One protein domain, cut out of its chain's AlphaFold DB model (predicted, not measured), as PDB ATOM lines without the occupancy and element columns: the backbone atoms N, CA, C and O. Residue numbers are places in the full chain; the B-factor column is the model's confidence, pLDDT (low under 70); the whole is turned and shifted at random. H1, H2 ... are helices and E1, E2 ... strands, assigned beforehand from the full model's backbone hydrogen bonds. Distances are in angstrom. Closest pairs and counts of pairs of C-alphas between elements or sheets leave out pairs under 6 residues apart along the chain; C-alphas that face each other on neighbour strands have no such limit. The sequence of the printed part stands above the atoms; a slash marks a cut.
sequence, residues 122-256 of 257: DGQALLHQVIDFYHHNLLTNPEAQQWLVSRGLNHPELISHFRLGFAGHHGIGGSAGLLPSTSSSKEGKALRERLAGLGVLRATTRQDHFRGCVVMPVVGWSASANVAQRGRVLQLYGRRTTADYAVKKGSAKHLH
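AT A GLANCE: This is residues 122 to 256 of the 257 residues of the protein "ZnF_CHCC domain-containing protein" of Brenneria alni (UniProt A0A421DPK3). A long two-stranded hairpin, E1 and E2, makes the middle of the domain, and the long helix H1 packs on it through residues 124 to 138. The short helices H2 and H3, joined by a tight link, sit toward one end of the longest axis and H4 toward the other, with a long link of 24 residues from H3 to H4; residues 246 to 251 stick out. The printed part has 135 residues, with four named helices followed by two named strands, an antiparallel sheet; the class is mixed, with under half of the residues in named elements. It is compact, with a radius of gyration of the C-alphas of 15.3 A and spans of 44 by 41 by 30 A.

HOW THE PARTS SIT: H1, residues 122 to 139, and H2, residues 142 to 150, only just touch, with 3 pairs of C-alphas within 8 A, and only at the corner; the closest are Leu 138 and Ala 144, 5.9 A. H3, residues 156 to 161, is near H1. H4, residues 186 to 197, is close to H1 but not clearly touching, the C-alphas of Gly 123 and Arg 194 being 8.0 A apart. The closest C-alphas of H1 and E1, residues 213 to 219, are those of Ile 131 and Pro 217, 7.2 A apart. E1 and E2, residues 233 to 240, form an antiparallel hairpin, with N 216 and O 237 at 2.7 A, within hydrogen-bond range. In H1, H2, H3 and H4 every O i to N i+4 pair is within that range.

IN THESE COORDINATES: H1 begins at C-alpha 122 (-42.999, -19.616, -50.119) and is 25.7 A long; H2 is 12.2 A, H3 8.4 A, H4 16.6 A and E1 18.2 A. E2 is 20.5 A long and ends at C-alpha 240 (-18.244, -5.623, -50.125).

THE WHOLE: The C-alphas farthest apart, Gly 152 and Lys 186, are 44.1 A apart. The printed part has no cut. The links H3 to H4, H4 to E1 and E1 to E2 are long. Residues 175 to 176 and 180 to 184 have pLDDT under 70.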
ATOM      1  N   ASP A 122     -43.950 -18.934 -50.999       89.69
ATOM      2  CA  ASP A 122     -42.999 -19.616 -50.119       89.69
ATOM      3  C   ASP A 122     -41.545 -19.212 -50.403       89.69
ATOM      4  O   ASP A 122     -40.718 -19.137 -49.489       89.69
ATOM      5  N   GLY A 123     -41.189 -18.990 -51.669       91.31
ATOM      6  CA  GLY A 123     -39.876 -18.512 -52.089       91.31
ATOM      7  C   GLY A 123     -39.631 -17.065 -51.668       91.31
ATOM      8  O   GLY A 123     -38.554 -16.758 -51.155       91.31
ATOM      9  N   GLN A 124     -40.631 -16.189 -51.812       93.88
ATOM     10  CA  GLN A 124     -40.555 -14.813 -51.303       93.88
ATOM     11  C   GLN A 124     -40.493 -14.764 -49.777       93.88
ATOM     12  O   GLN A 124     -39.700 -13.999 -49.230       93.88
ATOM     13  N   ALA A 125     -41.266 -15.600 -49.081       92.31
ATOM     14  CA  ALA A 125     -41.230 -15.697 -47.627       92.31
ATOM     15  C   ALA A 125     -39.841 -16.125 -47.130       92.31
ATOM     16  O   ALA A 125     -39.282 -15.495 -46.232       92.31
ATOM     17  N   LEU A 126     -39.235 -17.137 -47.761       93.19
ATOM     18  CA  LEU A 126     -37.869 -17.555 -47.444       93.19
ATOM     19  C   LEU A 126     -36.846 -16.439 -47.715       93.19
ATOM     20  O   LEU A 126     -35.932 -16.218 -46.922       93.19
ATOM     21  N   LEU A 127     -36.997 -15.714 -48.823       94.44
ATOM     22  CA  LEU A 127     -36.115 -14.601 -49.160       94.44
ATOM     23  C   LEU A 127     -36.250 -13.437 -48.164       94.44
ATOM     24  O   LEU A 127     -35.243 -12.837 -47.793       94.44
ATOM     25  N   HIS A 128     -37.461 -13.160 -47.676       94.81
ATOM     26  CA  HIS A 128     -37.689 -12.206 -46.595       94.81
ATOM     27  C   HIS A 128     -37.015 -12.632 -45.291       94.81
ATOM     28  O   HIS A 128     -36.343 -11.803 -44.690       94.81
ATOM     29  N   GLN A 129     -37.067 -13.912 -44.913       94.25
ATOM     30  CA  GLN A 129     -36.337 -14.401 -43.733       94.25
ATOM     31  C   GLN A 129     -34.821 -14.177 -43.853       94.25
ATOM     32  O   GLN A 129     -34.166 -13.790 -42.888       94.25
ATOM     33  N   VAL A 130     -34.254 -14.377 -45.048       96.00
ATOM     34  CA  VAL A 130     -32.839 -14.075 -45.324       96.00
ATOM     35  C   VAL A 130     -32.550 -12.576 -45.185       96.00
ATOM     36  O   VAL A 130     -31.538 -12.197 -44.595       96.00
ATOM     37  N   ILE A 131     -33.426 -11.720 -45.716       96.88
ATOM     38  CA  ILE A 131     -33.292 -10.261 -45.612       96.88
ATOM     39  C   ILE A 131     -33.362  -9.813 -44.156       96.88
ATOM     40  O   ILE A 131     -32.506  -9.045 -43.728       96.88
ATOM     41  N   ASP A 132     -34.330 -10.312 -43.394       95.50
ATOM     42  CA  ASP A 132     -34.521  -9.947 -41.993       95.50
ATOM     43  C   ASP A 132     -33.329 -10.414 -41.145       95.50
ATOM     44  O   ASP A 132     -32.852  -9.673 -40.285       95.50
ATOM     45  N   PHE A 133     -32.764 -11.587 -41.454       95.56
ATOM     46  CA  PHE A 133     -31.513 -12.045 -40.855       95.56
ATOM     47  C   PHE A 133     -30.351 -11.081 -41.135       95.56
ATOM     48  O   PHE A 133     -29.651 -10.662 -40.210       95.56
ATOM     49  N   TYR A 134     -30.140 -10.689 -42.397       97.06
ATOM     50  CA  TYR A 134     -29.092  -9.721 -42.726       97.06
ATOM     51  C   TYR A 134     -29.348  -8.362 -42.077       97.06
ATOM     52  O   TYR A 134     -28.399  -7.725 -41.622       97.06
ATOM     53  N   HIS A 135     -30.600  -7.909 -42.041       97.25
ATOM     54  CA  HIS A 135     -30.987  -6.650 -41.420       97.25
ATOM     55  C   HIS A 135     -30.660  -6.654 -39.929       97.25
ATOM     56  O   HIS A 135     -29.961  -5.763 -39.455       97.25
ATOM     57  N   HIS A 136     -31.052  -7.709 -39.213       95.12
ATOM     58  CA  HIS A 136     -30.691  -7.888 -37.813       95.12
ATOM     59  C   HIS A 136     -29.171  -7.851 -37.615       95.12
ATOM     60  O   HIS A 136     -28.675  -7.084 -36.794       95.12
ATOM     61  N   ASN A 137     -28.423  -8.600 -38.429       95.12
ATOM     62  CA  ASN A 137     -26.967  -8.637 -38.337       95.12
ATOM     63  C   ASN A 137     -26.314  -7.272 -38.620       95.12
ATOM     64  O   ASN A 137     -25.295  -6.953 -38.021       95.12
ATOM     65  N   LEU A 138     -26.888  -6.435 -39.492       96.31
ATOM     66  CA  LEU A 138     -26.430  -5.050 -39.666       96.31
ATOM     67  C   LEU A 138     -26.637  -4.237 -38.383       96.31
ATOM     68  O   LEU A 138     -25.730  -3.527 -37.952       96.31
ATOM     69  N   LEU A 139     -27.822  -4.331 -37.776       95.31
ATOM     70  CA  LEU A 139     -28.180  -3.567 -36.580       95.31
ATOM     71  C   LEU A 139     -27.341  -3.954 -35.356       95.31
ATOM     72  O   LEU A 139     -27.105  -3.114 -34.492       95.31
ATOM     73  N   THR A 140     -26.868  -5.196 -35.286       93.69
ATOM     74  CA  THR A 140     -26.061  -5.697 -34.166       93.69
ATOM     75  C   THR A 140     -24.557  -5.689 -34.435       93.69
ATOM     76  O   THR A 140     -23.793  -6.134 -33.582       93.69
ATOM     77  N   ASN A 141     -24.104  -5.227 -35.607       94.75
ATOM     78  CA  ASN A 141     -22.692  -5.252 -35.987       94.75
ATOM     79  C   ASN A 141     -22.101  -3.830 -36.093       94.75
ATOM     80  O   ASN A 141     -22.351  -3.133 -37.082       94.75
ATOM     81  N   PRO A 142     -21.263  -3.407 -35.124       94.25
ATOM     82  CA  PRO A 142     -20.672  -2.068 -35.117       94.25
ATOM     83  C   PRO A 142     -19.802  -1.758 -36.341       94.25
ATOM     84  O   PRO A 142     -19.817  -0.632 -36.832       94.25
ATOM     85  N   GLU A 143     -19.072  -2.743 -36.875       92.31
ATOM     86  CA  GLU A 143     -18.216  -2.553 -38.055       92.31
ATOM     87  C   GLU A 143     -19.058  -2.229 -39.296       92.31
ATOM     88  O   GLU A 143     -18.740  -1.317 -40.063       92.31
ATOM     89  N   ALA A 144     -20.178  -2.930 -39.475       94.19
ATOM     90  CA  ALA A 144     -21.085  -2.691 -40.588       94.19
ATOM     91  C   ALA A 144     -21.803  -1.335 -40.469       94.19
ATOM     92  O   ALA A 144     -21.961  -0.626 -41.467       94.19
ATOM     93  N   GLN A 145     -22.176  -0.928 -39.251       96.12
ATOM     94  CA  GLN A 145     -22.727   0.404 -38.989       96.12
ATOM     95  C   GLN A 145     -21.705   1.506 -39.274       96.12
ATOM     96  O   GLN A 145     -22.015   2.480 -39.961       96.12
ATOM     97  N   GLN A 146     -20.465   1.337 -38.812       95.31
ATOM     98  CA  GLN A 146     -19.387   2.285 -39.076       95.31
ATOM     99  C   GLN A 146     -19.088   2.390 -40.574       95.31
ATOM    100  O   GLN A 146     -18.852   3.485 -41.091       95.31
ATOM    101  N   TRP A 147     -19.166   1.272 -41.299       95.62
ATOM    102  CA  TRP A 147     -19.058   1.281 -42.749       95.62
ATOM    103  C   TRP A 147     -20.153   2.145 -43.389       95.62
ATOM    104  O   TRP A 147     -19.833   2.980 -44.235       95.62
ATOM    105  N   LEU A 148     -21.416   2.038 -42.961       96.25
ATOM    106  CA  LEU A 148     -22.494   2.899 -43.467       96.25
ATOM    107  C   LEU A 148     -22.259   4.380 -43.151       96.25
ATOM    108  O   LEU A 148     -22.438   5.220 -44.033       96.25
ATOM    109  N   VAL A 149     -21.790   4.701 -41.940       95.94
ATOM    110  CA  VAL A 149     -21.409   6.071 -41.554       95.94
ATOM    111  C   VAL A 149     -20.332   6.620 -42.489       95.94
ATOM    112  O   VAL A 149     -20.498   7.707 -43.037       95.94
ATOM    113  N   SER A 150     -19.282   5.843 -42.773       94.88
ATOM    114  CA  SER A 150     -18.210   6.248 -43.701       94.88
ATOM    115  C   SER A 150     -18.694   6.510 -45.136       94.88
ATOM    116  O   SER A 150     -18.004   7.149 -45.929       94.88
ATOM    117  N   ARG A 151     -19.886   6.009 -45.480       93.75
ATOM    118  CA  ARG A 151     -20.535   6.167 -46.786       93.75
ATOM    119  C   ARG A 151     -21.659   7.209 -46.781       93.75
ATOM    120  O   ARG A 151     -22.260   7.410 -47.831       93.75
ATOM    121  N   GLY A 152     -21.940   7.850 -45.642       94.75
ATOM    122  CA  GLY A 152     -23.039   8.809 -45.484       94.75
ATOM    123  C   GLY A 152     -24.437   8.176 -45.468       94.75
ATOM    124  O   GLY A 152     -25.408   8.840 -45.809       94.75
ATOM    125  N   LEU A 153     -24.552   6.889 -45.113       93.62
ATOM    126  CA  LEU A 153     -25.798   6.108 -45.117       93.62
ATOM    127  C   LEU A 153     -26.259   5.743 -43.696       93.62
ATOM    128  O   LEU A 153     -26.652   4.611 -43.430       93.62
ATOM    129  N   ASN A 154     -26.162   6.678 -42.756       91.12
ATOM    130  CA  ASN A 154     -26.372   6.436 -41.324       91.12
ATOM    131  C   ASN A 154     -27.758   6.838 -40.797       91.12
ATOM    132  O   ASN A 154     -27.983   6.771 -39.590       91.12
ATOM    133  N   HIS A 155     -28.684   7.261 -41.662       95.75
ATOM    134  CA  HIS A 155     -30.027   7.634 -41.219       95.75
ATOM    135  C   HIS A 155     -30.835   6.387 -40.802       95.75
ATOM    136  O   HIS A 155     -30.995   5.482 -41.629       95.75
ATOM    137  N   PRO A 156     -31.391   6.322 -39.575       92.44
ATOM    138  CA  PRO A 156     -32.120   5.144 -39.101       92.44
ATOM    139  C   PRO A 156     -33.305   4.762 -39.988       92.44
ATOM    140  O   PRO A 156     -33.479   3.585 -40.294       92.44
ATOM    141  N   GLU A 157     -34.074   5.746 -40.471       93.81
ATOM    142  CA  GLU A 157     -35.213   5.477 -41.361       93.81
ATOM    143  C   GLU A 157     -34.775   4.917 -42.712       93.81
ATOM    144  O   GLU A 157     -35.473   4.090 -43.280       93.81
ATOM    145  N   LEU A 158     -33.605   5.311 -43.228       94.12
ATOM    146  CA  LEU A 158     -33.078   4.742 -44.468       94.12
ATOM    147  C   LEU A 158     -32.726   3.265 -44.256       94.12
ATOM    148  O   LEU A 158     -33.048   2.419 -45.088       94.12
ATOM    149  N   ILE A 159     -32.092   2.952 -43.126       94.75
ATOM    150  CA  ILE A 159     -31.690   1.588 -42.783       94.75
ATOM    151  C   ILE A 159     -32.918   0.689 -42.594       94.75
ATOM    152  O   ILE A 159     -32.941  -0.418 -43.138       94.75
ATOM    153  N   SER A 160     -33.935   1.159 -41.866       93.38
ATOM    154  CA  SER A 160     -35.152   0.391 -41.587       93.38
ATOM    155  C   SER A 160     -36.075   0.288 -42.802       93.38
ATOM    156  O   SER A 160     -36.494  -0.816 -43.146       93.38
ATOM    157  N   HIS A 161     -36.339   1.392 -43.508       91.25
ATOM    158  CA  HIS A 161     -37.250   1.424 -44.655       91.25
ATOM    159  C   HIS A 161     -36.779   0.511 -45.788       91.25
ATOM    160  O   HIS A 161     -37.557  -0.282 -46.315       91.25
ATOM    161  N   PHE A 162     -35.490   0.576 -46.138       94.31
ATOM    162  CA  PHE A 162     -34.921  -0.257 -47.200       94.31
ATOM    163  C   PHE A 162     -34.436  -1.625 -46.707       94.31
ATOM    164  O   PHE A 162     -33.909  -2.398 -47.506       94.31
ATOM    165  N   ARG A 163     -34.597  -1.931 -45.410       96.25
ATOM    166  CA  ARG A 163     -34.086  -3.148 -44.761       96.25
ATOM    167  C   ARG A 163     -32.638  -3.446 -45.156       96.25
ATOM    168  O   ARG A 163     -32.311  -4.550 -45.597       96.25
ATOM    169  N   LEU A 164     -31.767  -2.441 -45.034       97.81
ATOM    170  CA  LEU A 164     -30.342  -2.638 -45.291       97.81
ATOM    171  C   LEU A 164     -29.816  -3.743 -44.377       97.81
ATOM    172  O   LEU A 164     -30.133  -3.768 -43.191       97.81
ATOM    173  N   GLY A 165     -29.011  -4.645 -44.922       97.44
ATOM    174  CA  GLY A 165     -28.511  -5.802 -44.198       97.44
ATOM    175  C   GLY A 165     -27.002  -5.959 -44.278       97.44
ATOM    176  O   GLY A 165     -26.328  -5.296 -45.060       97.44
ATOM    177  N   PHE A 166     -26.459  -6.866 -43.476       97.06
ATOM    178  CA  PHE A 166     -25.065  -7.271 -43.509       97.06
ATOM    179  C   PHE A 166     -24.971  -8.790 -43.441       97.06
ATOM    180  O   PHE A 166     -25.498  -9.421 -42.528       97.06
ATOM    181  N   ALA A 167     -24.277  -9.403 -44.396       95.00
ATOM    182  CA  ALA A 167     -24.090 -10.853 -44.398       95.00
ATOM    183  C   ALA A 167     -23.013 -11.306 -43.397       95.00
ATOM    184  O   ALA A 167     -22.978 -12.463 -42.992       95.00
ATOM    185  N   GLY A 168     -22.108 -10.417 -42.980       91.06
ATOM    186  CA  GLY A 168     -21.015 -10.782 -42.082       91.06
ATOM    187  C   GLY A 168     -20.056 -11.816 -42.664       91.06
ATOM    188  O   GLY A 168     -20.095 -12.171 -43.848       91.06
ATOM    189  N   HIS A 169     -19.150 -12.305 -41.820       87.31
ATOM    190  CA  HIS A 169     -18.155 -13.281 -42.248       87.31
ATOM    191  C   HIS A 169     -18.736 -14.666 -42.474       87.31
ATOM    192  O   HIS A 169     -18.185 -15.375 -43.305       87.31
ATOM    193  N   HIS A 170     -19.806 -15.069 -41.789       84.88
ATOM    194  CA  HIS A 170     -20.371 -16.422 -41.890       84.88
ATOM    195  C   HIS A 170     -21.654 -16.498 -42.730       84.88
ATOM    196  O   HIS A 170     -21.990 -17.586 -43.204       84.88
ATOM    197  N   GLY A 171     -22.294 -15.359 -43.022       89.81
ATOM    198  CA  GLY A 171     -23.547 -15.339 -43.769       89.81
ATOM    199  C   GLY A 171     -24.711 -15.908 -42.971       89.81
ATOM    200  O   GLY A 171     -24.678 -15.965 -41.746       89.81
ATOM    201  N   ILE A 172     -25.698 -16.431 -43.692       89.19
ATOM    202  CA  ILE A 172     -26.818 -17.207 -43.146       89.19
ATOM    203  C   ILE A 172     -26.416 -18.593 -42.600       89.19
ATOM    204  O   ILE A 172     -27.278 -19.377 -42.206       89.19
ATOM    205  N   GLY A 173     -25.125 -18.939 -42.616       81.06
ATOM    206  CA  GLY A 173     -24.588 -20.166 -42.028       81.06
ATOM    207  C   GLY A 173     -23.930 -19.939 -40.664       81.06
ATOM    208  O   GLY A 173     -23.673 -18.811 -40.261       81.06
ATOM    209  N   GLY A 174     -23.598 -21.032 -39.974       72.50
ATOM    210  CA  GLY A 174     -23.019 -20.997 -38.624       72.50
ATOM    211  C   GLY A 174     -24.073 -21.177 -37.529       72.50
ATOM    212  O   GLY A 174     -25.249 -21.359 -37.824       72.50
ATOM    213  N   SER A 175     -23.650 -21.159 -36.264       63.94
ATOM    214  CA  SER A 175     -24.519 -21.440 -35.108       63.94
ATOM    215  C   SER A 175     -25.629 -20.408 -34.887       63.94
ATOM    216  O   SER A 175     -26.647 -20.747 -34.299       63.94
ATOM    217  N   ALA A 176     -25.441 -19.178 -35.367       65.56
ATOM    218  CA  ALA A 176     -26.416 -18.092 -35.271       65.56
ATOM    219  C   ALA A 176     -27.187 -17.846 -36.583       65.56
ATOM    220  O   ALA A 176     -27.973 -16.911 -36.645       65.56
ATOM    221  N   GLY A 177     -26.925 -18.623 -37.642       73.75
ATOM    222  CA  GLY A 177     -27.499 -18.407 -38.972       73.75
ATOM    223  C   GLY A 177     -28.911 -18.981 -39.153       73.75
ATOM    224  O   GLY A 177     -29.411 -19.724 -38.315       73.75
ATOM    225  N   LEU A 178     -29.528 -18.691 -40.303       77.19
ATOM    226  CA  LEU A 178     -30.825 -19.255 -40.717       77.19
ATOM    227  C   LEU A 178     -30.747 -20.766 -41.030       77.19
ATOM    228  O   LEU A 178     -31.760 -21.459 -41.078       77.19
ATOM    229  N   LEU A 179     -29.546 -21.293 -41.293       76.50
ATOM    230  CA  LEU A 179     -29.357 -22.700 -41.641       76.50
ATOM    231  C   LEU A 179     -29.367 -23.604 -40.394       76.50
ATOM    232  O   LEU A 179     -28.589 -23.360 -39.472       76.50
ATOM    233  N   PRO A 180     -30.140 -24.709 -40.388       65.44
ATOM    234  CA  PRO A 180     -30.163 -25.634 -39.261       65.44
ATOM    235  C   PRO A 180     -28.781 -26.249 -39.010       65.44
ATOM    236  O   PRO A 180     -28.016 -26.527 -39.947       65.44
ATOM    237  N   SER A 181     -28.492 -26.494 -37.729       57.47
ATOM    238  CA  SER A 181     -27.211 -27.017 -37.236       57.47
ATOM    239  C   SER A 181     -26.854 -28.383 -37.831       57.47
ATOM    240  O   SER A 181     -25.677 -28.686 -38.027       57.47
ATOM    241  N   THR A 182     -27.854 -29.191 -38.202       62.44
ATOM    242  CA  THR A 182     -27.665 -30.500 -38.834       62.44
ATOM    243  C   THR A 182     -27.739 -30.390 -40.359       62.44
ATOM    244  O   THR A 182     -28.794 -30.462 -40.987       62.44
ATOM    245  N   SER A 183     -26.581 -30.259 -41.008       63.31
ATOM    246  CA  SER A 183     -26.478 -30.201 -42.478       63.31
ATOM    247  C   SER A 183     -26.976 -31.456 -43.205       63.31
ATOM    248  O   SER A 183     -27.182 -31.417 -44.417       63.31
ATOM    249  N   SER A 184     -27.151 -32.563 -42.483       67.38
ATOM    250  CA  SER A 184     -27.463 -33.881 -43.043       67.38
ATOM    251  C   SER A 184     -28.955 -34.224 -43.054       67.38
ATOM    252  O   SER A 184     -29.324 -35.206 -43.702       67.38
ATOM    253  N   SER A 185     -29.810 -33.439 -42.386       81.56
ATOM    254  CA  SER A 185     -31.259 -33.679 -42.377       81.56
ATOM    255  C   SER A 185     -31.871 -33.449 -43.765       81.56
ATOM    256  O   SER A 185     -31.373 -32.651 -44.564       81.56
ATOM    257  N   LYS A 186     -32.964 -34.158 -44.076       83.50
ATOM    258  CA  LYS A 186     -33.681 -34.013 -45.357       83.50
ATOM    259  C   LYS A 186     -34.176 -32.575 -45.554       83.50
ATOM    260  O   LYS A 186     -33.999 -32.010 -46.630       83.50
ATOM    261  N   GLU A 187     -34.710 -31.977 -44.495       81.81
ATOM    262  CA  GLU A 187     -35.169 -30.584 -44.461       81.81
ATOM    263  C   GLU A 187     -34.015 -29.595 -44.653       81.81
ATOM    264  O   GLU A 187     -34.100 -28.701 -45.491       81.81
ATOM    265  N   GLY A 188     -32.889 -29.797 -43.959       83.88
ATOM    266  CA  GLY A 188     -31.705 -28.951 -44.101       83.88
ATOM    267  C   GLY A 188     -31.107 -29.002 -45.509       83.88
ATOM    268  O   GLY A 188     -30.657 -27.977 -46.024       83.88
ATOM    269  N   LYS A 189     -31.132 -30.173 -46.161       85.12
ATOM    270  CA  LYS A 189     -30.736 -30.321 -47.571       85.12
ATOM    271  C   LYS A 189     -31.697 -29.584 -48.504       85.12
ATOM    272  O   LYS A 189     -31.231 -28.825 -49.350       85.12
ATOM    273  N   ALA A 190     -33.006 -29.758 -48.323       87.38
ATOM    274  CA  ALA A 190     -34.022 -29.086 -49.136       87.38
ATOM    275  C   ALA A 190     -33.931 -27.555 -49.019       87.38
ATOM    276  O   ALA A 190     -33.937 -26.855 -50.030       87.38
ATOM    277  N   LEU A 191     -33.753 -27.031 -47.803       87.44
ATOM    278  CA  LEU A 191     -33.580 -25.600 -47.559       87.44
ATOM    279  C   LEU A 191     -32.326 -25.043 -48.251       87.44
ATOM    280  O   LEU A 191     -32.394 -24.010 -48.912       87.44
ATOM    281  N   ARG A 192     -31.182 -25.735 -48.152       88.25
ATOM    282  CA  ARG A 192     -29.937 -25.318 -48.826       88.25
ATOM    283  C   ARG A 192     -30.054 -25.359 -50.346       88.25
ATOM    284  O   ARG A 192     -29.440 -24.530 -51.015       88.25
ATOM    285  N   GLU A 193     -30.804 -26.314 -50.885       89.19
ATOM    286  CA  GLU A 193     -31.068 -26.392 -52.320       89.19
ATOM    287  C   GLU A 193     -31.925 -25.212 -52.780       89.19
ATOM    288  O   GLU A 193     -31.530 -24.506 -53.706       89.19
ATOM    289  N   ARG A 194     -33.012 -24.905 -52.056       90.00
ATOM    290  CA  ARG A 194     -33.838 -23.715 -52.317       90.00
ATOM    291  C   ARG A 194     -33.000 -22.440 -52.262       90.00
ATOM    292  O   ARG A 194     -32.983 -21.684 -53.225       90.00
ATOM    293  N   LEU A 195     -32.229 -22.229 -51.195       91.62
ATOM    294  CA  LEU A 195     -31.379 -21.042 -51.042       91.62
ATOM    295  C   LEU A 195     -30.284 -20.930 -52.116       91.62
ATOM    296  O   LEU A 195     -29.894 -19.821 -52.479       91.62
ATOM    297  N   ALA A 196     -29.780 -22.053 -52.636       91.12
ATOM    298  CA  ALA A 196     -28.862 -22.045 -53.773       91.12
ATOM    299  C   ALA A 196     -29.572 -21.671 -55.083       91.12
ATOM    300  O   ALA A 196     -29.019 -20.904 -55.871       91.12
ATOM    301  N   GLY A 197     -30.804 -22.150 -55.287       89.19
ATOM    302  CA  GLY A 197     -31.667 -21.739 -56.399       89.19
ATOM    303  C   GLY A 197     -31.989 -20.242 -56.379       89.19
ATOM    304  O   GLY A 197     -31.986 -19.603 -57.426       89.19
ATOM    305  N   LEU A 198     -32.151 -19.665 -55.183       90.19
ATOM    306  CA  LEU A 198     -32.339 -18.225 -54.969       90.19
ATOM    307  C   LEU A 198     -31.051 -17.391 -55.116       90.19
ATOM    308  O   LEU A 198     -31.093 -16.175 -54.949       90.19
ATOM    309  N   GLY A 199     -29.891 -18.016 -55.346       90.88
ATOM    310  CA  GLY A 199     -28.594 -17.327 -55.411       90.88
ATOM    311  C   GLY A 199     -28.061 -16.822 -54.062       90.88
ATOM    312  O   GLY A 199     -26.998 -16.206 -54.006       90.88
ATOM    313  N   VAL A 200     -28.750 -17.118 -52.955       93.69
ATOM    314  CA  VAL A 200     -28.307 -16.781 -51.592       93.69
ATOM    315  C   VAL A 200     -27.139 -17.671 -51.167       93.69
ATOM    316  O   VAL A 200     -26.202 -17.198 -50.528       93.69
ATOM    317  N   LEU A 201     -27.148 -18.950 -51.557       92.94
ATOM    318  CA  LEU A 201     -26.007 -19.852 -51.402       92.94
ATOM    319  C   LEU A 201     -25.306 -20.092 -52.738       92.94
ATOM    320  O   LEU A 201     -25.922 -20.248 -53.790       92.94
ATOM    321  N   ARG A 202     -23.981 -20.211 -52.695       90.19
ATOM    322  CA  ARG A 202     -23.197 -20.666 -53.846       90.19
ATOM    323  C   ARG A 202     -23.491 -22.143 -54.106       90.19
ATOM    324  O   ARG A 202     -23.333 -22.961 -53.205       90.19
ATOM    325  N   ALA A 203     -23.826 -22.491 -55.347       84.31
ATOM    326  CA  ALA A 203     -24.158 -23.866 -55.734       84.31
ATOM    327  C   ALA A 203     -23.052 -24.886 -55.388       84.31
ATOM    328  O   ALA A 203     -23.343 -25.985 -54.925       84.31
ATOM    329  N   THR A 204     -21.781 -24.509 -55.561       82.75
ATOM    330  CA  THR A 204     -20.629 -25.384 -55.289       82.75
ATOM    331  C   THR A 204     -20.240 -25.414 -53.819       82.75
ATOM    332  O   THR A 204     -20.230 -26.475 -53.209       82.75
ATOM    333  N   THR A 205     -19.910 -24.264 -53.226       86.69
ATOM    334  CA  THR A 205     -19.374 -24.244 -51.852       86.69
ATOM    335  C   THR A 205     -20.453 -24.329 -50.780       86.69
ATOM    336  O   THR A 205     -20.121 -24.520 -49.613       86.69
ATOM    337  N   ARG A 206     -21.730 -24.130 -51.146       86.31
ATOM    338  CA  ARG A 206     -22.885 -24.028 -50.232       86.31
ATOM    339  C   ARG A 206     -22.695 -23.002 -49.112       86.31
ATOM    340  O   ARG A 206     -23.390 -23.035 -48.103       86.31
ATOM    341  N   GLN A 207     -21.761 -22.077 -49.315       89.31
ATOM    342  CA  GLN A 207     -21.561 -20.913 -48.473       89.31
ATOM    343  C   GLN A 207     -22.435 -19.777 -48.975       89.31
ATOM    344  O   GLN A 207     -22.733 -19.690 -50.170       89.31
ATOM    345  N   ASP A 208     -22.772 -18.884 -48.059       93.50
ATOM    346  CA  ASP A 208     -23.462 -17.646 -48.366       93.50
ATOM    347  C   ASP A 208     -22.737 -16.867 -49.477       93.50
ATOM    348  O   ASP A 208     -21.506 -16.712 -49.495       93.50
ATOM    349  N   HIS A 209     -23.512 -16.454 -50.474       94.75
ATOM    350  CA  HIS A 209     -23.022 -15.736 -51.632       94.75
ATOM    351  C   HIS A 209     -22.473 -14.365 -51.235       94.75
ATOM    352  O   HIS A 209     -21.395 -13.996 -51.713       94.75
ATOM    353  N   PHE A 210     -23.158 -13.675 -50.322       95.56
ATOM    354  CA  PHE A 210     -22.977 -12.287 -49.917       95.56
ATOM    355  C   PHE A 210     -21.992 -12.079 -48.761       95.56
ATOM    356  O   PHE A 210     -21.823 -10.942 -48.332       95.56
ATOM    357  N   ARG A 211     -21.282 -13.117 -48.287       92.38
ATOM    358  CA  ARG A 211     -20.275 -13.002 -47.205       92.38
ATOM    359  C   ARG A 211     -19.391 -11.752 -47.339       92.38
ATOM    360  O   ARG A 211     -18.745 -11.532 -48.373       92.38
ATOM    361  N   GLY A 212     -19.346 -10.966 -46.265       92.38
ATOM    362  CA  GLY A 212     -18.602  -9.710 -46.159       92.38
ATOM    363  C   GLY A 212     -19.221  -8.536 -46.923       92.38
ATOM    364  O   GLY A 212     -18.507  -7.592 -47.259       92.38
ATOM    365  N   CYS A 213     -20.511  -8.602 -47.262       96.38
ATOM    366  CA  CYS A 213     -21.215  -7.515 -47.934       96.38
ATOM    367  C   CYS A 213     -22.277  -6.883 -47.040       96.38
ATOM    368  O   CYS A 213     -22.994  -7.588 -46.329       96.38
ATOM    369  N   VAL A 214     -22.435  -5.567 -47.178       97.31
ATOM    370  CA  VAL A 214     -23.722  -4.913 -46.937       97.31
ATOM    371  C   VAL A 214     -24.655  -5.301 -48.081       97.31
ATOM    372  O   VAL A 214     -24.263  -5.250 -49.248       97.31
ATOM    373  N   VAL A 215     -25.863  -5.731 -47.745       97.81
ATOM    374  CA  VAL A 215     -26.879  -6.229 -48.671       97.81
ATOM    375  C   VAL A 215     -28.024  -5.225 -48.744       97.81
ATOM    376  O   VAL A 215     -28.501  -4.742 -47.722       97.81
ATOM    377  N   MET A 216     -28.460  -4.909 -49.957       97.44
ATOM    378  CA  MET A 216     -29.566  -4.008 -50.253       97.44
ATOM    379  C   MET A 216     -30.628  -4.789 -51.032       97.44
ATOM    380  O   MET A 216     -30.378  -5.180 -52.179       97.44
ATOM    381  N   PRO A 217     -31.790  -5.068 -50.425       96.38
ATOM    382  CA  PRO A 217     -32.925  -5.624 -51.142       96.38
ATOM    383  C   PRO A 217     -33.500  -4.600 -52.122       96.38
ATOM    384  O   PRO A 217     -33.732  -3.447 -51.770       96.38
ATOM    385  N   VAL A 218     -33.772  -5.030 -53.352       94.12
ATOM    386  CA  VAL A 218     -34.550  -4.257 -54.322       94.12
ATOM    387  C   VAL A 218     -35.961  -4.807 -54.294       94.12
ATOM    388  O   VAL A 218     -36.211  -5.915 -54.768       94.12
ATOM    389  N   VAL A 219     -36.872  -4.042 -53.706       92.62
ATOM    390  CA  VAL A 219     -38.284  -4.404 -53.582       92.62
ATOM    391  C   VAL A 219     -39.080  -3.613 -54.608       92.62
ATOM    392  O   VAL A 219     -38.844  -2.421 -54.805       92.62
ATOM    393  N   GLY A 220     -40.012  -4.271 -55.288       89.62
ATOM    394  CA  GLY A 220     -40.883  -3.595 -56.230       89.62
ATOM    395  C   GLY A 220     -41.800  -2.607 -55.516       89.62
ATOM    396  O   GLY A 220     -42.405  -2.904 -54.485       89.62
ATOM    397  N   TRP A 221     -41.900  -1.412 -56.088       86.25
ATOM    398  CA  TRP A 221     -42.691  -0.317 -55.543       86.25
ATOM    399  C   TRP A 221     -44.172  -0.706 -55.401       86.25
ATOM    400  O   TRP A 221     -44.735  -1.344 -56.292       86.25
ATOM    401  N   SER A 222     -44.827  -0.295 -54.313       82.56
ATOM    402  CA  SER A 222     -46.226  -0.659 -54.013       82.56
ATOM    403  C   SER A 222     -47.218  -0.210 -55.093       82.56
ATOM    404  O   SER A 222     -48.191  -0.903 -55.368       82.56
ATOM    405  N   ALA A 223     -46.941   0.909 -55.759       80.56
ATOM    406  CA  ALA A 223     -47.713   1.427 -56.891       80.56
ATOM    407  C   ALA A 223     -47.150   1.034 -58.276       80.56
ATOM    408  O   ALA A 223     -47.495   1.668 -59.270       80.56
ATOM    409  N   SER A 224     -46.265   0.029 -58.372       79.25
ATOM    410  CA  SER A 224     -45.677  -0.394 -59.657       79.25
ATOM    411  C   SER A 224     -46.760  -0.697 -60.701       79.25
ATOM    412  O   SER A 224     -47.777  -1.313 -60.382       79.25
ATOM    413  N   ALA A 225     -46.559  -0.301 -61.960       76.69
ATOM    414  CA  ALA A 225     -47.488  -0.638 -63.043       76.69
ATOM    415  C   ALA A 225     -47.603  -2.161 -63.243       76.69
ATOM    416  O   ALA A 225     -48.671  -2.671 -63.576       76.69
ATOM    417  N   ASN A 226     -46.524  -2.897 -62.960       82.06
ATOM    418  CA  ASN A 226     -46.551  -4.350 -62.926       82.06
ATOM    419  C   ASN A 226     -47.015  -4.835 -61.545       82.06
ATOM    420  O   ASN A 226     -46.243  -4.846 -60.583       82.06
ATOM    421  N   VAL A 227     -48.279  -5.261 -61.459       79.81
ATOM    422  CA  VAL A 227     -48.897  -5.760 -60.218       79.81
ATOM    423  C   VAL A 227     -48.114  -6.933 -59.628       79.81
ATOM    424  O   VAL A 227     -47.947  -6.990 -58.414       79.81
ATOM    425  N   ALA A 228     -47.553  -7.802 -60.473       80.31
ATOM    426  CA  ALA A 228     -46.793  -8.967 -60.032       80.31
ATOM    427  C   ALA A 228     -45.479  -8.607 -59.319       80.31
ATOM    428  O   ALA A 228     -44.893  -9.463 -58.674       80.31
ATOM    429  N   GLN A 229     -45.000  -7.363 -59.416       85.19
ATOM    430  CA  GLN A 229     -43.763  -6.921 -58.762       85.19
ATOM    431  C   GLN A 229     -44.004  -6.161 -57.453       85.19
ATOM    432  O   GLN A 229     -43.067  -5.981 -56.679       85.19
ATOM    433  N   ARG A 230     -45.229  -5.694 -57.191       87.06
ATOM    434  CA  ARG A 230     -45.533  -4.833 -56.037       87.06
ATOM    435  C   ARG A 230     -45.202  -5.546 -54.728       87.06
ATOM    436  O   ARG A 230     -45.711  -6.630 -54.471       87.06
ATOM    437  N   GLY A 231     -44.347  -4.939 -53.907       86.31
ATOM    438  CA  GLY A 231     -43.947  -5.485 -52.608       86.31
ATOM    439  C   GLY A 231     -43.087  -6.752 -52.671       86.31
ATOM    440  O   GLY A 231     -42.702  -7.262 -51.623       86.31
ATOM    441  N   ARG A 232     -42.754  -7.257 -53.868       91.88
ATOM    442  CA  ARG A 232     -41.908  -8.444 -54.036       91.88
ATOM    443  C   ARG A 232     -40.442  -8.060 -54.079       91.88
ATOM    444  O   ARG A 232     -40.080  -7.029 -54.644       91.88
ATOM    445  N   VAL A 233     -39.581  -8.919 -53.548       94.62
ATOM    446  CA  VAL A 233     -38.136  -8.780 -53.725       94.62
ATOM    447  C   VAL A 233     -37.788  -9.177 -55.153       94.62
ATOM    448  O   VAL A 233     -37.978 -10.323 -55.561       94.62
ATOM    449  N   LEU A 234     -37.272  -8.216 -55.909       92.50
ATOM    450  CA  LEU A 234     -36.894  -8.367 -57.312       92.50
ATOM    451  C   LEU A 234     -35.410  -8.708 -57.457       92.50
ATOM    452  O   LEU A 234     -35.019  -9.407 -58.388       92.50
ATOM    453  N   GLN A 235     -34.575  -8.219 -56.537       93.00
ATOM    454  CA  GLN A 235     -33.132  -8.435 -56.560       93.00
ATOM    455  C   GLN A 235     -32.527  -8.287 -55.160       93.00
ATOM    456  O   GLN A 235     -33.058  -7.576 -54.310       93.00
ATOM    457  N   LEU A 236     -31.371  -8.914 -54.939       95.31
ATOM    458  CA  LEU A 236     -30.464  -8.570 -53.846       95.31
ATOM    459  C   LEU A 236     -29.178  -7.975 -54.422       95.31
ATOM    460  O   LEU A 236     -28.601  -8.505 -55.373       95.31
ATOM    461  N   TYR A 237     -28.710  -6.881 -53.842       96.19
ATOM    462  CA  TYR A 237     -27.435  -6.270 -54.186       96.19
ATOM    463  C   TYR A 237     -26.483  -6.357 -53.000       96.19
ATOM    464  O   TYR A 237     -26.799  -5.875 -51.922       96.19
ATOM    465  N   GLY A 238     -25.305  -6.943 -53.186       96.69
ATOM    466  CA  GLY A 238     -24.260  -6.989 -52.169       96.69
ATOM    467  C   GLY A 238     -23.108  -6.056 -52.504       96.69
ATOM    468  O   GLY A 238     -22.489  -6.204 -53.555       96.69
ATOM    469  N   ARG A 239     -22.746  -5.149 -51.598       95.56
ATOM    470  CA  ARG A 239     -21.514  -4.357 -51.670       95.56
ATOM    471  C   ARG A 239     -20.519  -4.850 -50.628       95.56
ATOM    472  O   ARG A 239     -20.821  -4.815 -49.439       95.56
ATOM    473  N   ARG A 240     -19.317  -5.247 -51.058       93.81
ATOM    474  CA  ARG A 240     -18.244  -5.623 -50.125       93.81
ATOM    475  C   ARG A 240     -17.884  -4.453 -49.214       93.81
ATOM    476  O   ARG A 240     -17.722  -3.330 -49.696       93.81
ATOM    477  N   THR A 241     -17.739  -4.742 -47.923       92.75
ATOM    478  CA  THR A 241     -17.287  -3.756 -46.932       92.75
ATOM    479  C   THR A 241     -15.778  -3.548 -46.978       92.75
ATOM    480  O   THR A 241     -15.298  -2.454 -46.691       92.75
ATOM    481  N   THR A 242     -15.028  -4.565 -47.418       88.62
ATOM    482  CA  THR A 242     -13.587  -4.449 -47.639       88.62
ATOM    483  C   THR A 242     -13.273  -3.399 -48.698       88.62
ATOM    484  O   THR A 242     -13.937  -3.304 -49.734       88.62
ATOM    485  N   ALA A 243     -12.227  -2.610 -48.443       83.75
ATOM    486  CA  ALA A 243     -11.785  -1.586 -49.373       83.75
ATOM    487  C   ALA A 243     -11.410  -2.195 -50.733       83.75
ATOM    488  O   ALA A 243     -10.831  -3.279 -50.807       83.75
ATOM    489  N   ASP A 244     -11.700  -1.474 -51.816       83.62
ATOM    490  CA  ASP A 244     -11.539  -1.971 -53.188       83.62
ATOM    491  C   ASP A 244     -10.121  -2.470 -53.499       83.62
ATOM    492  O   ASP A 244      -9.969  -3.425 -54.261       83.62
ATOM    493  N   TYR A 245      -9.097  -1.841 -52.917       81.06
ATOM    494  CA  TYR A 245      -7.696  -2.236 -53.086       81.06
ATOM    495  C   TYR A 245      -7.349  -3.538 -52.345       81.06
ATOM    496  O   TYR A 245      -6.428  -4.243 -52.744       81.06
ATOM    497  N   ALA A 246      -8.096  -3.872 -51.290       83.69
ATOM    498  CA  ALA A 246      -7.938  -5.095 -50.506       83.69
ATOM    499  C   ALA A 246      -8.772  -6.262 -51.067       83.69
ATOM    500  O   ALA A 246      -8.583  -7.419 -50.685       83.69
ATOM    501  N   VAL A 247      -9.693  -5.995 -51.998       83.19
ATOM    502  CA  VAL A 247     -10.429  -7.047 -52.703       83.19
ATOM    503  C   VAL A 247      -9.472  -7.771 -53.652       83.19
ATOM    504  O   VAL A 247      -8.921  -7.175 -54.578       83.19
ATOM    505  N   LYS A 248      -9.308  -9.088 -53.455       82.31
ATOM    506  CA  LYS A 248      -8.445  -9.947 -54.286       82.31
ATOM    507  C   LYS A 248      -8.659  -9.655 -55.772       82.31
ATOM    508  O   LYS A 248      -9.783  -9.786 -56.268       82.31
ATOM    509  N   LYS A 249      -7.575  -9.313 -56.479       79.88
ATOM    510  CA  LYS A 249      -7.586  -8.893 -57.888       79.88
ATOM    511  C   LYS A 249      -8.438  -9.832 -58.745       79.88
ATOM    512  O   LYS A 249      -8.173 -11.029 -58.857       79.88
ATOM    513  N   GLY A 250      -9.472  -9.264 -59.361       79.62
ATOM    514  CA  GLY A 250     -10.405  -9.996 -60.209       79.62
ATOM    515  C   GLY A 250     -11.591 -10.648 -59.490       79.62
ATOM    516  O   GLY A 250     -12.375 -11.337 -60.139       79.62
ATOM    517  N   SER A 251     -11.747 -10.444 -58.185       79.69
ATOM    518  CA  SER A 251     -13.002 -10.737 -57.493       79.69
ATOM    519  C   SER A 251     -13.993  -9.603 -57.733       79.69
ATOM    520  O   SER A 251     -13.604  -8.442 -57.861       79.69
ATOM    521  N   ALA A 252     -15.281  -9.929 -57.785       85.75
ATOM    522  CA  ALA A 252     -16.312  -8.915 -57.920       85.75
ATOM    523  C   ALA A 252     -16.397  -8.067 -56.639       85.75
ATOM    524  O   ALA A 252     -16.425  -8.610 -55.529       85.75
ATOM    525  N   LYS A 253     -16.433  -6.741 -56.805       87.38
ATOM    526  CA  LYS A 253     -16.630  -5.758 -55.719       87.38
ATOM    527  C   LYS A 253     -18.088  -5.695 -55.253       87.38
ATOM    528  O   LYS A 253     -18.372  -5.296 -54.126       87.38
ATOM    529  N   HIS A 254     -18.984  -6.101 -56.145       91.81
ATOM    530  CA  HIS A 254     -20.420  -6.166 -55.944       91.81
ATOM    531  C   HIS A 254     -20.916  -7.550 -56.319       91.81
ATOM    532  O   HIS A 254     -20.330  -8.200 -57.186       91.81
ATOM    533  N   LEU A 255     -21.967  -7.994 -55.652       90.62
ATOM    534  CA  LEU A 255     -22.528  -9.322 -55.790       90.62
ATOM    535  C   LEU A 255     -24.023  -9.228 -56.069       90.62
ATOM    536  O   LEU A 255     -24.704  -8.339 -55.560       90.62
ATOM    537  N   HIS A 256     -24.504 -10.169 -56.867       90.31
ATOM    538  CA  HIS A 256     -25.905 -10.341 -57.213       90.31
ATOM    539  C   HIS A 256     -26.196 -11.851 -57.226       90.31
ATOM    540  O   HIS A 256     -25.256 -12.614 -57.484       90.31
TER     541      HIS A 256